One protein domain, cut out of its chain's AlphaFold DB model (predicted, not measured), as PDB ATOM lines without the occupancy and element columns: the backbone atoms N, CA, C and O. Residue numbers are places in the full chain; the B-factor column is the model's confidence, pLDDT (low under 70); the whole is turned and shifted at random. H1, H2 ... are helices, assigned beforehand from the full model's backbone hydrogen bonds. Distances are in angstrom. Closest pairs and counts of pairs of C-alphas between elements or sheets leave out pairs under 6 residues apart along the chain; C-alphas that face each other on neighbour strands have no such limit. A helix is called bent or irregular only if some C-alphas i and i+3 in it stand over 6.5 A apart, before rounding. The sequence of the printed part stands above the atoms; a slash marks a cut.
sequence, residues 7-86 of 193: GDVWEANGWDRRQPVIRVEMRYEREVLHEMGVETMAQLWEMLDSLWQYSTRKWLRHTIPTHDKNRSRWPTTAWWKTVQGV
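This is residues 7 to 86 of the 193 residues of an uncharacterized protein of Ktedonobacterales bacterium (UniProt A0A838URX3). A loose, flat array of small helices has the longest, H4, nearest its middle; H5 packs on residues 52 to 57 of H4, while H3 and then H2 follow beyond H4's other end. H1 lies far off from these four, reached by the long link of residues 13 to 29, and a second long link, residues 60 to 77, loops out between H4 and H5. The printed part has 80 residues with five named helices, in the order H1, H2, H3, H4, H5, and no named strand. The class is all helix, though under half of the residues, 37 of 80, are in named elements. The radius of gyration of the C-alphas is 16.1 A, and the spans are 44 by 40 by 17 A.

Find C-alpha 48 at (13.214, -27.039, -6.528); from there H4, residues 48 to 59, runs 15.0 A to C-alpha 59 at (5.154, -39.455, -4.023). H4 is neither bent nor irregular, but only just: C-alphas 56 and 59 are 6.4 A apart. Look further along for H5, residues 78 to 84, which covers 10.0 A and ends with C-alpha 84 at (16.783, -39.045, -5.814). Before H4 you meet H3, residues 41 to 46, 8.9 A long, and before that H2, residues 30 to 35, 8.6 A long. H1, residues 7 to 12, is 8.5 A long and begins with C-alpha 7 at (21.080, -35.220, -27.501).

Begin at H4, which touches H5 with residues 52 to 57 alone. The closest C-alphas of the two are those of Thr 56 and Gln 84, 5.6 A apart. Their lines stand at a steep tilt of 44 degrees, they run opposite ways, and they form a helical hairpin. Go back along the chain and you find that H3 and H4 meet only through their link. H2 and H3 are only just apart, with their closest C-alphas 8.3 A from each other. H1 is apart from the other four helices. Every pair of O i and N i+4 is within hydrogen-bond range in H1, H2, H3 and H5, and 7 of 8 are in H4.

The two C-alphas farthest apart are those of Ala 42 and His 67, at 44.7 A. The printed part, residues 7 to 86, has no cut. The links H1 to H2 and H4 to H5 are long, with 17 and 18 residues; those from H2 to H3 and from H3 to H4 are tight. In the B-factor column you will find a mean pLDDT of 89.5 over the printed part of this predicted model, and no printed residue is under 70.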
ATOM      1  N   GLY A   7      19.961 -34.341 -27.178       85.69
ATOM      2  CA  GLY A   7      21.080 -35.220 -27.501       85.69
ATOM      3  C   GLY A   7      22.425 -34.520 -27.383       85.69
ATOM      4  O   GLY A   7      23.331 -35.073 -26.771       85.69
ATOM      5  N   ASP A   8      22.510 -33.279 -27.859       87.94
ATOM      6  CA  ASP A   8      23.738 -32.483 -27.791       87.94
ATOM      7  C   ASP A   8      24.118 -32.143 -26.338       87.94
ATOM      8  O   ASP A   8      25.288 -32.195 -25.969       87.94
ATOM      9  N   VAL A   9      23.131 -31.873 -25.474       85.75
ATOM     10  CA  VAL A   9      23.363 -31.623 -24.040       85.75
ATOM     11  C   VAL A   9      23.829 -32.896 -23.339       85.75
ATOM     12  O   VAL A   9      24.758 -32.853 -22.537       85.75
ATOM     13  N   TRP A  10      23.201 -34.036 -23.622       87.50
ATOM     14  CA  TRP A  10      23.588 -35.311 -23.020       87.50
ATOM     15  C   TRP A  10      24.972 -35.755 -23.483       87.50
ATOM     16  O   TRP A  10      25.763 -36.209 -22.661       87.50
ATOM     17  N   GLU A  11      25.288 -35.591 -24.766       89.31
ATOM     18  CA  GLU A  11      26.610 -35.896 -25.317       89.31
ATOM     19  C   GLU A  11      27.690 -35.014 -24.691       89.31
ATOM     20  O   GLU A  11      28.713 -35.530 -24.240       89.31
ATOM     21  N   ALA A  12      27.423 -33.712 -24.534       89.38
ATOM     22  CA  ALA A  12      28.307 -32.803 -23.804       89.38
ATOM     23  C   ALA A  12      28.522 -33.218 -22.331       89.38
ATOM     24  O   ALA A  12      29.512 -32.824 -21.722       89.38
ATOM     25  N   ASN A  13      27.626 -34.037 -21.769       85.44
ATOM     26  CA  ASN A  13      27.706 -34.584 -20.413       85.44
ATOM     27  C   ASN A  13      28.060 -36.089 -20.384       85.44
ATOM     28  O   ASN A  13      27.823 -36.763 -19.381       85.44
ATOM     29  N   GLY A  14      28.642 -36.625 -21.464       87.12
ATOM     30  CA  GLY A  14      29.219 -37.976 -21.500       87.12
ATOM     31  C   GLY A  14      28.302 -39.090 -22.012       87.12
ATOM     32  O   GLY A  14      28.635 -40.265 -21.859       87.12
ATOM     33  N   TRP A  15      27.161 -38.766 -22.626       88.62
ATOM     34  CA  TRP A  15      26.328 -39.760 -23.305       88.62
ATOM     35  C   TRP A  15      26.927 -40.164 -24.658       88.62
ATOM     36  O   TRP A  15      27.180 -39.327 -25.517       88.62
ATOM     37  N   ASP A  16      27.088 -41.465 -24.886       89.06
ATOM     38  CA  ASP A  16      27.730 -42.034 -26.081       89.06
ATOM     39  C   ASP A  16      26.810 -42.152 -27.314       89.06
ATOM     40  O   ASP A  16      27.158 -42.831 -28.283       89.06
ATOM     41  N   ARG A  17      25.613 -41.546 -27.266       85.50
ATOM     42  CA  ARG A  17      24.523 -41.660 -28.260       85.50
ATOM     43  C   ARG A  17      24.038 -43.094 -28.543       85.50
ATOM     44  O   ARG A  17      23.176 -43.285 -29.401       85.50
ATOM     45  N   ARG A  18      24.561 -44.109 -27.850       87.25
ATOM     46  CA  ARG A  18      24.227 -45.531 -28.052       87.25
ATOM     47  C   ARG A  18      23.372 -46.069 -26.919       87.25
ATOM     48  O   ARG A  18      22.509 -46.914 -27.149       87.25
ATOM     49  N   GLN A  19      23.607 -45.591 -25.702       85.62
ATOM     50  CA  GLN A  19      22.869 -46.035 -24.528       85.62
ATOM     51  C   GLN A  19      21.445 -45.457 -24.495       85.62
ATOM     52  O   GLN A  19      21.239 -44.302 -24.873       85.62
ATOM     53  N   PRO A  20      20.449 -46.219 -24.011       85.12
ATOM     54  CA  PRO A  20      19.101 -45.698 -23.826       85.12
ATOM     55  C   PRO A  20      19.076 -44.629 -22.724       85.12
ATOM     56  O   PRO A  20      19.612 -44.832 -21.635       85.12
ATOM     57  N   VAL A  21      18.406 -43.507 -22.989       84.81
ATOM     58  CA  VAL A  21      18.235 -42.416 -22.019       84.81
ATOM     59  C   VAL A  21      16.871 -42.523 -21.348       84.81
ATOM     60  O   VAL A  21      15.837 -42.602 -22.014       84.81
ATOM     61  N   ILE A  22      16.863 -42.483 -20.016       85.12
ATOM     62  CA  ILE A  22      15.640 -42.402 -19.215       85.12
ATOM     63  C   ILE A  22      15.463 -40.959 -18.756       85.12
ATOM     64  O   ILE A  22      16.334 -40.397 -18.097       85.12
ATOM     65  N   ARG A  23      14.306 -40.375 -19.076       86.75
ATOM     66  CA  ARG A  23      13.918 -39.038 -18.624       86.75
ATOM     67  C   ARG A  23      12.846 -39.145 -17.548       86.75
ATOM     68  O   ARG A  23      11.842 -39.825 -17.745       86.75
ATOM     69  N   VAL A  24      13.060 -38.455 -16.434       90.50
ATOM     70  CA  VAL A  24      12.109 -38.377 -15.323       90.50
ATOM     71  C   VAL A  24      11.609 -36.940 -15.232       90.50
ATOM     72  O   VAL A  24      12.399 -36.030 -15.012       90.50
ATOM     73  N   GLU A  25      10.307 -36.741 -15.420       92.19
ATOM     74  CA  GLU A  25       9.660 -35.423 -15.388       92.19
ATOM     75  C   GLU A  25       8.590 -35.406 -14.298       92.19
ATOM     76  O   GLU A  25       7.789 -36.336 -14.191       92.19
ATOM     77  N   MET A  26       8.575 -34.338 -13.498       92.69
ATOM     78  CA  MET A  26       7.586 -34.119 -12.445       92.69
ATOM     79  C   MET A  26       6.822 -32.837 -12.757       92.69
ATOM     80  O   MET A  26       7.420 -31.771 -12.892       92.69
ATOM     81  N   ARG A  27       5.498 -32.941 -12.877       93.56
ATOM     82  CA  ARG A  27       4.614 -31.796 -13.104       93.56
ATOM     83  C   ARG A  27       3.826 -31.504 -11.835       93.56
ATOM     84  O   ARG A  27       3.201 -32.402 -11.279       93.56
ATOM     85  N   TYR A  28       3.821 -30.239 -11.432       91.75
ATOM     86  CA  TYR A  28       3.040 -29.756 -10.300       91.75
ATOM     87  C   TYR A  28       1.905 -28.867 -10.790       91.75
ATOM     88  O   TYR A  28       2.106 -27.987 -11.626       91.75
ATOM     89  N   GLU A  29       0.712 -29.101 -10.259       91.75
ATOM     90  CA  GLU A  29      -0.434 -28.216 -10.451       91.75
ATOM     91  C   GLU A  29      -0.490 -27.156  -9.349       91.75
ATOM     92  O   GLU A  29       0.115 -27.317  -8.283       91.75
ATOM     93  N   ARG A  30      -1.221 -26.063  -9.603       87.62
ATOM     94  CA  ARG A  30      -1.254 -24.899  -8.706       87.62
ATOM     95  C   ARG A  30      -1.710 -25.258  -7.292       87.62
ATOM     96  O   ARG A  30      -1.118 -24.767  -6.340       87.62
ATOM     97  N   GLU A  31      -2.695 -26.142  -7.156       86.75
ATOM     98  CA  GLU A  31      -3.204 -26.600  -5.855       86.75
ATOM     99  C   GLU A  31      -2.107 -27.263  -5.011       86.75
ATOM    100  O   GLU A  31      -1.961 -26.968  -3.828       86.75
ATOM    101  N   VAL A  32      -1.283 -28.117  -5.627       86.00
ATOM    102  CA  VAL A  32      -0.187 -28.806  -4.929       86.00
ATOM    103  C   VAL A  32       0.916 -27.825  -4.541       86.00
ATOM    104  O   VAL A  32       1.458 -27.932  -3.445       86.00
ATOM    105  N   LEU A  33       1.233 -26.865  -5.413       88.50
ATOM    106  CA  LEU A  33       2.209 -25.815  -5.111       88.50
ATOM    107  C   LEU A  33       1.749 -24.948  -3.932       88.50
ATOM    108  O   LEU A  33       2.530 -24.734  -3.008       88.50
ATOM    109  N   HIS A  34       0.476 -24.551  -3.907       83.06
ATOM    110  CA  HIS A  34      -0.118 -23.791  -2.803       83.06
ATOM    111  C   HIS A  34      -0.088 -24.585  -1.484       83.06
ATOM    112  O   HIS A  34       0.303 -24.067  -0.441       83.06
ATOM    113  N   GLU A  35      -0.440 -25.875  -1.501       81.31
ATOM    114  CA  GLU A  35      -0.332 -26.742  -0.313       81.31
ATOM    115  C   GLU A  35       1.115 -26.944   0.173       81.31
ATOM    116  O   GLU A  35       1.342 -27.288   1.333       81.31
ATOM    117  N   MET A  36       2.101 -26.745  -0.702       81.12
ATOM    118  CA  MET A  36       3.523 -26.773  -0.354       81.12
ATOM    119  C   MET A  36       4.082 -25.387   0.009       81.12
ATOM    120  O   MET A  36       5.269 -25.286   0.301       81.12
ATOM    121  N   GLY A  37       3.250 -24.339   0.025       82.19
ATOM    122  CA  GLY A  37       3.648 -22.972   0.376       82.19
ATOM    123  C   GLY A  37       4.332 -22.189  -0.750       82.19
ATOM    124  O   GLY A  37       4.982 -21.181  -0.482       82.19
ATOM    125  N   VAL A  38       4.204 -22.638  -2.002       86.56
ATOM    126  CA  VAL A  38       4.776 -21.975  -3.182       86.56
ATOM    127  C   VAL A  38       3.722 -21.090  -3.845       86.56
ATOM    128  O   VAL A  38       2.920 -21.554  -4.660       86.56
ATOM    129  N   GLU A  39       3.766 -19.792  -3.551       86.06
ATOM    130  CA  GLU A  39       2.867 -18.805  -4.155       86.06
ATOM    131  C   GLU A  39       3.494 -18.071  -5.339       86.06
ATOM    132  O   GLU A  39       2.787 -17.730  -6.291       86.06
ATOM    133  N   THR A  40       4.811 -17.874  -5.312       85.69
ATOM    134  CA  THR A  40       5.550 -17.044  -6.271       85.69
ATOM    135  C   THR A  40       6.619 -17.832  -7.026       85.69
ATOM    136  O   THR A  40       7.054 -18.901  -6.601       85.69
ATOM    137  N   MET A  41       7.084 -17.277  -8.149       87.44
ATOM    138  CA  MET A  41       8.169 -17.875  -8.930       87.44
ATOM    139  C   MET A  41       9.487 -17.933  -8.141       87.44
ATOM    140  O   MET A  41      10.194 -18.927  -8.222       87.44
ATOM    141  N   ALA A  42       9.808 -16.907  -7.345       84.81
ATOM    142  CA  ALA A  42      11.020 -16.896  -6.521       84.81
ATOM    143  C   ALA A  42      11.020 -18.045  -5.496       84.81
ATOM    144  O   ALA A  42      11.992 -18.784  -5.394       84.81
ATOM    145  N   GLN A  43       9.885 -18.265  -4.824       83.50
ATOM    146  CA  GLN A  43       9.713 -19.397  -3.905       83.50
ATOM    147  C   GLN A  43       9.827 -20.749  -4.617       83.50
ATOM    148  O   GLN A  43      10.340 -21.701  -4.039       83.50
ATOM    149  N   LEU A  44       9.363 -20.849  -5.869       88.56
ATOM    150  CA  LEU A  44       9.496 -22.076  -6.653       88.56
ATOM    151  C   LEU A  44      10.970 -22.436  -6.877       88.56
ATOM    152  O   LEU A  44      11.333 -23.591  -6.661       88.56
ATOM    153  N   TRP A  45      11.798 -21.461  -7.266       87.62
ATOM    154  CA  TRP A  45      13.242 -21.649  -7.451       87.62
ATOM    155  C   TRP A  45      13.918 -22.120  -6.163       87.62
ATOM    156  O   TRP A  45      14.599 -23.143  -6.161       87.62
ATOM    157  N   GLU A  46      13.622 -21.461  -5.041       85.25
ATOM    158  CA  GLU A  46      14.163 -21.839  -3.729       85.25
ATOM    159  C   GLU A  46      13.742 -23.244  -3.270       85.25
ATOM    160  O   GLU A  46      14.412 -23.850  -2.429       85.25
ATOM    161  N   MET A  47      12.637 -23.764  -3.809       87.62
ATOM    162  CA  MET A  47      12.051 -25.042  -3.422       87.62
ATOM    163  C   MET A  47      12.293 -26.188  -4.407       87.62
ATOM    164  O   MET A  47      11.819 -27.295  -4.136       87.62
ATOM    165  N   LEU A  48      13.023 -25.993  -5.510       90.62
ATOM    166  CA  LEU A  48      13.214 -27.039  -6.528       90.62
ATOM    167  C   LEU A  48      13.736 -28.357  -5.940       90.62
ATOM    168  O   LEU A  48      13.177 -29.419  -6.218       90.62
ATOM    169  N   ASP A  49      14.737 -28.289  -5.061       90.38
ATOM    170  CA  ASP A  49      15.309 -29.467  -4.404       90.38
ATOM    171  C   ASP A  49      14.310 -30.149  -3.461       90.38
ATOM    172  O   ASP A  49      14.136 -31.373  -3.488       90.38
ATOM    173  N   SER A  50      13.578 -29.364  -2.669       89.44
ATOM    174  CA  SER A  50      12.521 -29.871  -1.790       89.44
ATOM    175  C   SER A  50      11.398 -30.545  -2.577       89.44
ATOM    176  O   SER A  50      10.926 -31.619  -2.182       89.44
ATOM    177  N   LEU A  51      10.976 -29.942  -3.689       91.50
ATOM    178  CA  LEU A  51       9.967 -30.485  -4.592       91.50
ATOM    179  C   LEU A  51      10.468 -31.796  -5.203       91.50
ATOM    180  O   LEU A  51       9.799 -32.827  -5.076       91.50
ATOM    181  N   TRP A  52      11.674 -31.803  -5.766       93.56
ATOM    182  CA  TRP A  52      12.265 -32.993  -6.370       93.56
ATOM    183  C   TRP A  52      12.383 -34.157  -5.385       93.56
ATOM    184  O   TRP A  52      11.964 -35.282  -5.681       93.56
ATOM    185  N   GLN A  53      12.871 -33.890  -4.173       91.75
ATOM    186  CA  GLN A  53      12.948 -34.896  -3.120       91.75
ATOM    187  C   GLN A  53      11.564 -35.390  -2.688       91.75
ATOM    188  O   GLN A  53      11.390 -36.590  -2.476       91.75
ATOM    189  N   TYR A  54      10.560 -34.514  -2.578       92.25
ATOM    190  CA  TYR A  54       9.185 -34.948  -2.313       92.25
ATOM    191  C   TYR A  54       8.699 -35.918  -3.397       92.25
ATOM    192  O   TYR A  54       8.223 -37.015  -3.085       92.25
ATOM    193  N   SER A  55       8.880 -35.547  -4.663       94.00
ATOM    194  CA  SER A  55       8.432 -36.343  -5.803       94.00
ATOM    195  C   SER A  55       9.104 -37.707  -5.876       94.00
ATOM    196  O   SER A  55       8.428 -38.715  -6.066       94.00
ATOM    197  N   THR A  56      10.418 -37.761  -5.672       94.25
ATOM    198  CA  THR A  56      11.217 -38.982  -5.870       94.25
ATOM    199  C   THR A  56      11.345 -39.854  -4.617       94.25
ATOM    200  O   THR A  56      11.724 -41.026  -4.718       94.25
ATOM    201  N   ARG A  57      11.054 -39.320  -3.421       92.00
ATOM    202  CA  ARG A  57      11.184 -40.054  -2.144       92.00
ATOM    203  C   ARG A  57       9.853 -40.348  -1.468       92.00
ATOM    204  O   ARG A  57       9.774 -41.338  -0.742       92.00
ATOM    205  N   LYS A  58       8.824 -39.517  -1.670       89.31
ATOM    206  CA  LYS A  58       7.517 -39.663  -1.005       89.31
ATOM    207  C   LYS A  58       6.408 -40.025  -1.990       89.31
ATOM    208  O   LYS A  58       5.699 -40.995  -1.742       89.31
ATOM    209  N   TRP A  59       6.261 -39.270  -3.079       91.69
ATOM    210  CA  TRP A  59       5.154 -39.455  -4.023       91.69
ATOM    211  C   TRP A  59       5.344 -40.682  -4.920       91.69
ATOM    212  O   TRP A  59       4.508 -41.585  -4.916       91.69
ATOM    213  N   LEU A  60       6.472 -40.754  -5.626       93.56
ATOM    214  CA  LEU A  60       6.848 -41.883  -6.464       93.56
ATOM    215  C   LEU A  60       8.118 -42.524  -5.913       93.56
ATOM    216  O   LEU A  60       9.140 -41.867  -5.727       93.56
ATOM    217  N   ARG A  61       8.063 -43.832  -5.664       92.62
ATOM    218  CA  ARG A  61       9.218 -44.616  -5.220       92.62
ATOM    219  C   ARG A  61       9.365 -45.833  -6.110       92.62
ATOM    220  O   ARG A  61       8.392 -46.550  -6.331       92.62
ATOM    221  N   HIS A  62      10.588 -46.096  -6.546       94.12
ATOM    222  CA  HIS A  62      10.932 -47.348  -7.199       94.12
ATOM    223  C   HIS A  62      11.670 -48.254  -6.205       94.12
ATOM    224  O   HIS A  62      12.776 -47.950  -5.753       94.12
ATOM    225  N   THR A  63      11.032 -49.356  -5.819       94.62
ATOM    226  CA  THR A  63      11.467 -50.198  -4.695       94.62
ATOM    227  C   THR A  63      11.686 -51.645  -5.106       94.62
ATOM    228  O   THR A  63      11.009 -52.139  -6.003       94.62
ATOM    229  N   ILE A  64      12.585 -52.337  -4.409       93.88
ATOM    230  CA  ILE A  64      12.841 -53.770  -4.579       93.88
ATOM    231  C   ILE A  64      11.879 -54.541  -3.666       93.88
ATOM    232  O   ILE A  64      11.904 -54.308  -2.455       93.88
ATOM    233  N   PRO A  65      11.045 -55.448  -4.202       93.50
ATOM    234  CA  PRO A  65      10.215 -56.326  -3.388       93.50
ATOM    235  C   PRO A  65      11.042 -57.147  -2.397       93.50
ATOM    236  O   PRO A  65      12.069 -57.717  -2.757       93.50
ATOM    237  N   THR A  66      10.577 -57.228  -1.152       93.19
ATOM    238  CA  THR A  66      11.166 -58.087  -0.114       93.19
ATOM    239  C   THR A  66      10.105 -59.019   0.467       93.19
ATOM    240  O   THR A  66       8.933 -58.954   0.096       93.19
ATOM    241  N   HIS A  67      10.500 -59.884   1.405       91.06
ATOM    242  CA  HIS A  67       9.567 -60.742   2.141       91.06
ATOM    243  C   HIS A  67       8.608 -59.965   3.066       91.06
ATOM    244  O   HIS A  67       7.624 -60.536   3.537       91.06
ATOM    245  N   ASP A  68       8.864 -58.677   3.333       89.88
ATOM    246  CA  ASP A  68       7.963 -57.839   4.126       89.88
ATOM    247  C   ASP A  68       6.703 -57.504   3.309       89.88
ATOM    248  O   ASP A  68       6.781 -56.985   2.193       89.88
ATOM    249  N   LYS A  69       5.519 -57.762   3.874       88.88
ATOM    250  CA  LYS A  69       4.233 -57.408   3.250       88.88
ATOM    251  C   LYS A  69       4.030 -55.892   3.179       88.88
ATOM    252  O   LYS A  69       3.271 -55.407   2.336       88.88
ATOM    253  N   ASN A  70       4.695 -55.131   4.047       88.19
ATOM    254  CA  ASN A  70       4.610 -53.685   4.069       88.19
ATOM    255  C   ASN A  70       5.548 -53.045   3.030       88.19
ATOM    256  O   ASN A  70       6.728 -52.787   3.282       88.19
ATOM    257  N   ARG A  71       4.968 -52.674   1.883       88.00
ATOM    258  CA  ARG A  71       5.650 -51.969   0.781       88.00
ATOM    259  C   ARG A  71       6.257 -50.621   1.182       88.00
ATOM    260  O   ARG A  71       7.104 -50.088   0.462       88.00
ATOM    261  N   SER A  72       5.853 -50.023   2.307       86.00
ATOM    262  CA  SER A  72       6.468 -48.775   2.776       86.00
ATOM    263  C   SER A  72       7.930 -48.975   3.188       86.00
ATOM    264  O   SER A  72       8.718 -48.042   3.043       86.00
ATOM    265  N   ARG A  73       8.295 -50.190   3.620       88.12
ATOM    266  CA  ARG A  73       9.632 -50.566   4.110       88.12
ATOM    267  C   ARG A  73      10.546 -51.143   3.034       88.12
ATOM    268  O   ARG A  73      11.701 -51.449   3.313       88.12
ATOM    269  N   TRP A  74      10.041 -51.313   1.816       94.62
ATOM    270  CA  TRP A  74      10.840 -51.856   0.730       94.62
ATOM    271  C   TRP A  74      11.992 -50.905   0.376       94.62
ATOM    272  O   TRP A  74      11.773 -49.694   0.245       94.62
ATOM    273  N   PRO A  75      13.221 -51.425   0.220       94.56
ATOM    274  CA  PRO A  75      14.374 -50.609  -0.103       94.56
ATOM    275  C   PRO A  75      14.245 -50.034  -1.514       94.56
ATOM    276  O   PRO A  75      13.709 -50.659  -2.429       94.56
ATOM    277  N   THR A  76      14.758 -48.823  -1.697       95.69
ATOM    278  CA  THR A  76      14.797 -48.146  -2.999       95.69
ATOM    279  C   THR A  76      15.861 -48.775  -3.907       95.69
ATOM    280  O   THR A  76      16.960 -49.078  -3.431       95.69
ATOM    281  N   THR A  77      15.565 -48.954  -5.202       95.00
ATOM    282  CA  THR A  77      16.546 -49.480  -6.173       95.00
ATOM    283  C   THR A  77      17.748 -48.554  -6.341       95.00
ATOM    284  O   THR A  77      17.629 -47.339  -6.227       95.00
ATOM    285  N   ALA A  78      18.910 -49.124  -6.677       93.50
ATOM    286  CA  ALA A  78      20.154 -48.368  -6.836       93.50
ATOM    287  C   ALA A  78      20.034 -47.221  -7.856       93.50
ATOM    288  O   ALA A  78      20.362 -46.087  -7.533       93.50
ATOM    289  N   TRP A  79      19.478 -47.481  -9.043       91.81
ATOM    290  CA  TRP A  79      19.317 -46.448 -10.071       91.81
ATOM    291  C   TRP A  79      18.330 -45.340  -9.660       91.81
ATOM    292  O   TRP A  79      18.510 -44.183 -10.025       91.81
ATOM    293  N   TRP A  80      17.311 -45.653  -8.848       95.19
ATOM    294  CA  TRP A  80      16.379 -44.636  -8.345       95.19
ATOM    295  C   TRP A  80      17.017 -43.768  -7.264       95.19
ATOM    296  O   TRP A  80      16.678 -42.594  -7.152       95.19
ATOM    297  N   LYS A  81      17.993 -44.295  -6.510       93.88
ATOM    298  CA  LYS A  81      18.812 -43.467  -5.614       93.88
ATOM    299  C   LYS A  81      19.607 -42.415  -6.391       93.88
ATOM    300  O   LYS A  81      19.737 -41.303  -5.895       93.88
ATOM    301  N   THR A  82      20.067 -42.727  -7.607       91.94
ATOM    302  CA  THR A  82      20.701 -41.741  -8.498       91.94
ATOM    303  C   THR A  82      19.723 -40.626  -8.864       91.94
ATOM    304  O   THR A  82      20.056 -39.455  -8.728       91.94
ATOM    305  N   VAL A  83      18.483 -40.971  -9.229       93.25
ATOM    306  CA  VAL A  83      17.423 -39.984  -9.511       93.25
ATOM    307  C   VAL A  83      17.120 -39.125  -8.274       93.25
ATOM    308  O   VAL A  83      17.030 -37.905  -8.370       93.25
ATOM    309  N   GLN A  84      17.018 -39.739  -7.091       93.56
ATOM    310  CA  GLN A  84      16.783 -39.045  -5.814       93.56
ATOM    311  C   GLN A  84      17.937 -38.138  -5.361       93.56
ATOM    312  O   GLN A  84      17.738 -37.338  -4.440       93.56
ATOM    313  N   GLY A  85      19.136 -38.321  -5.920       89.56
ATOM    314  CA  GLY A  85      20.347 -37.578  -5.573       89.56
ATOM    315  C   GLY A  85      20.571 -36.316  -6.403       89.56
ATOM    316  O   GLY A  85      21.539 -35.611  -6.148       89.56
ATOM    317  N   VAL A  86      19.711 -36.034  -7.386       89.00
ATOM    318  CA  VAL A  86      19.800 -34.809  -8.191       89.00
ATOM    319  C   VAL A  86      19.464 -33.593  -7.331       89.00
ATOM    320  O   VAL A  86      18.449 -33.595  -6.629       89.00
TER     321      VAL A  86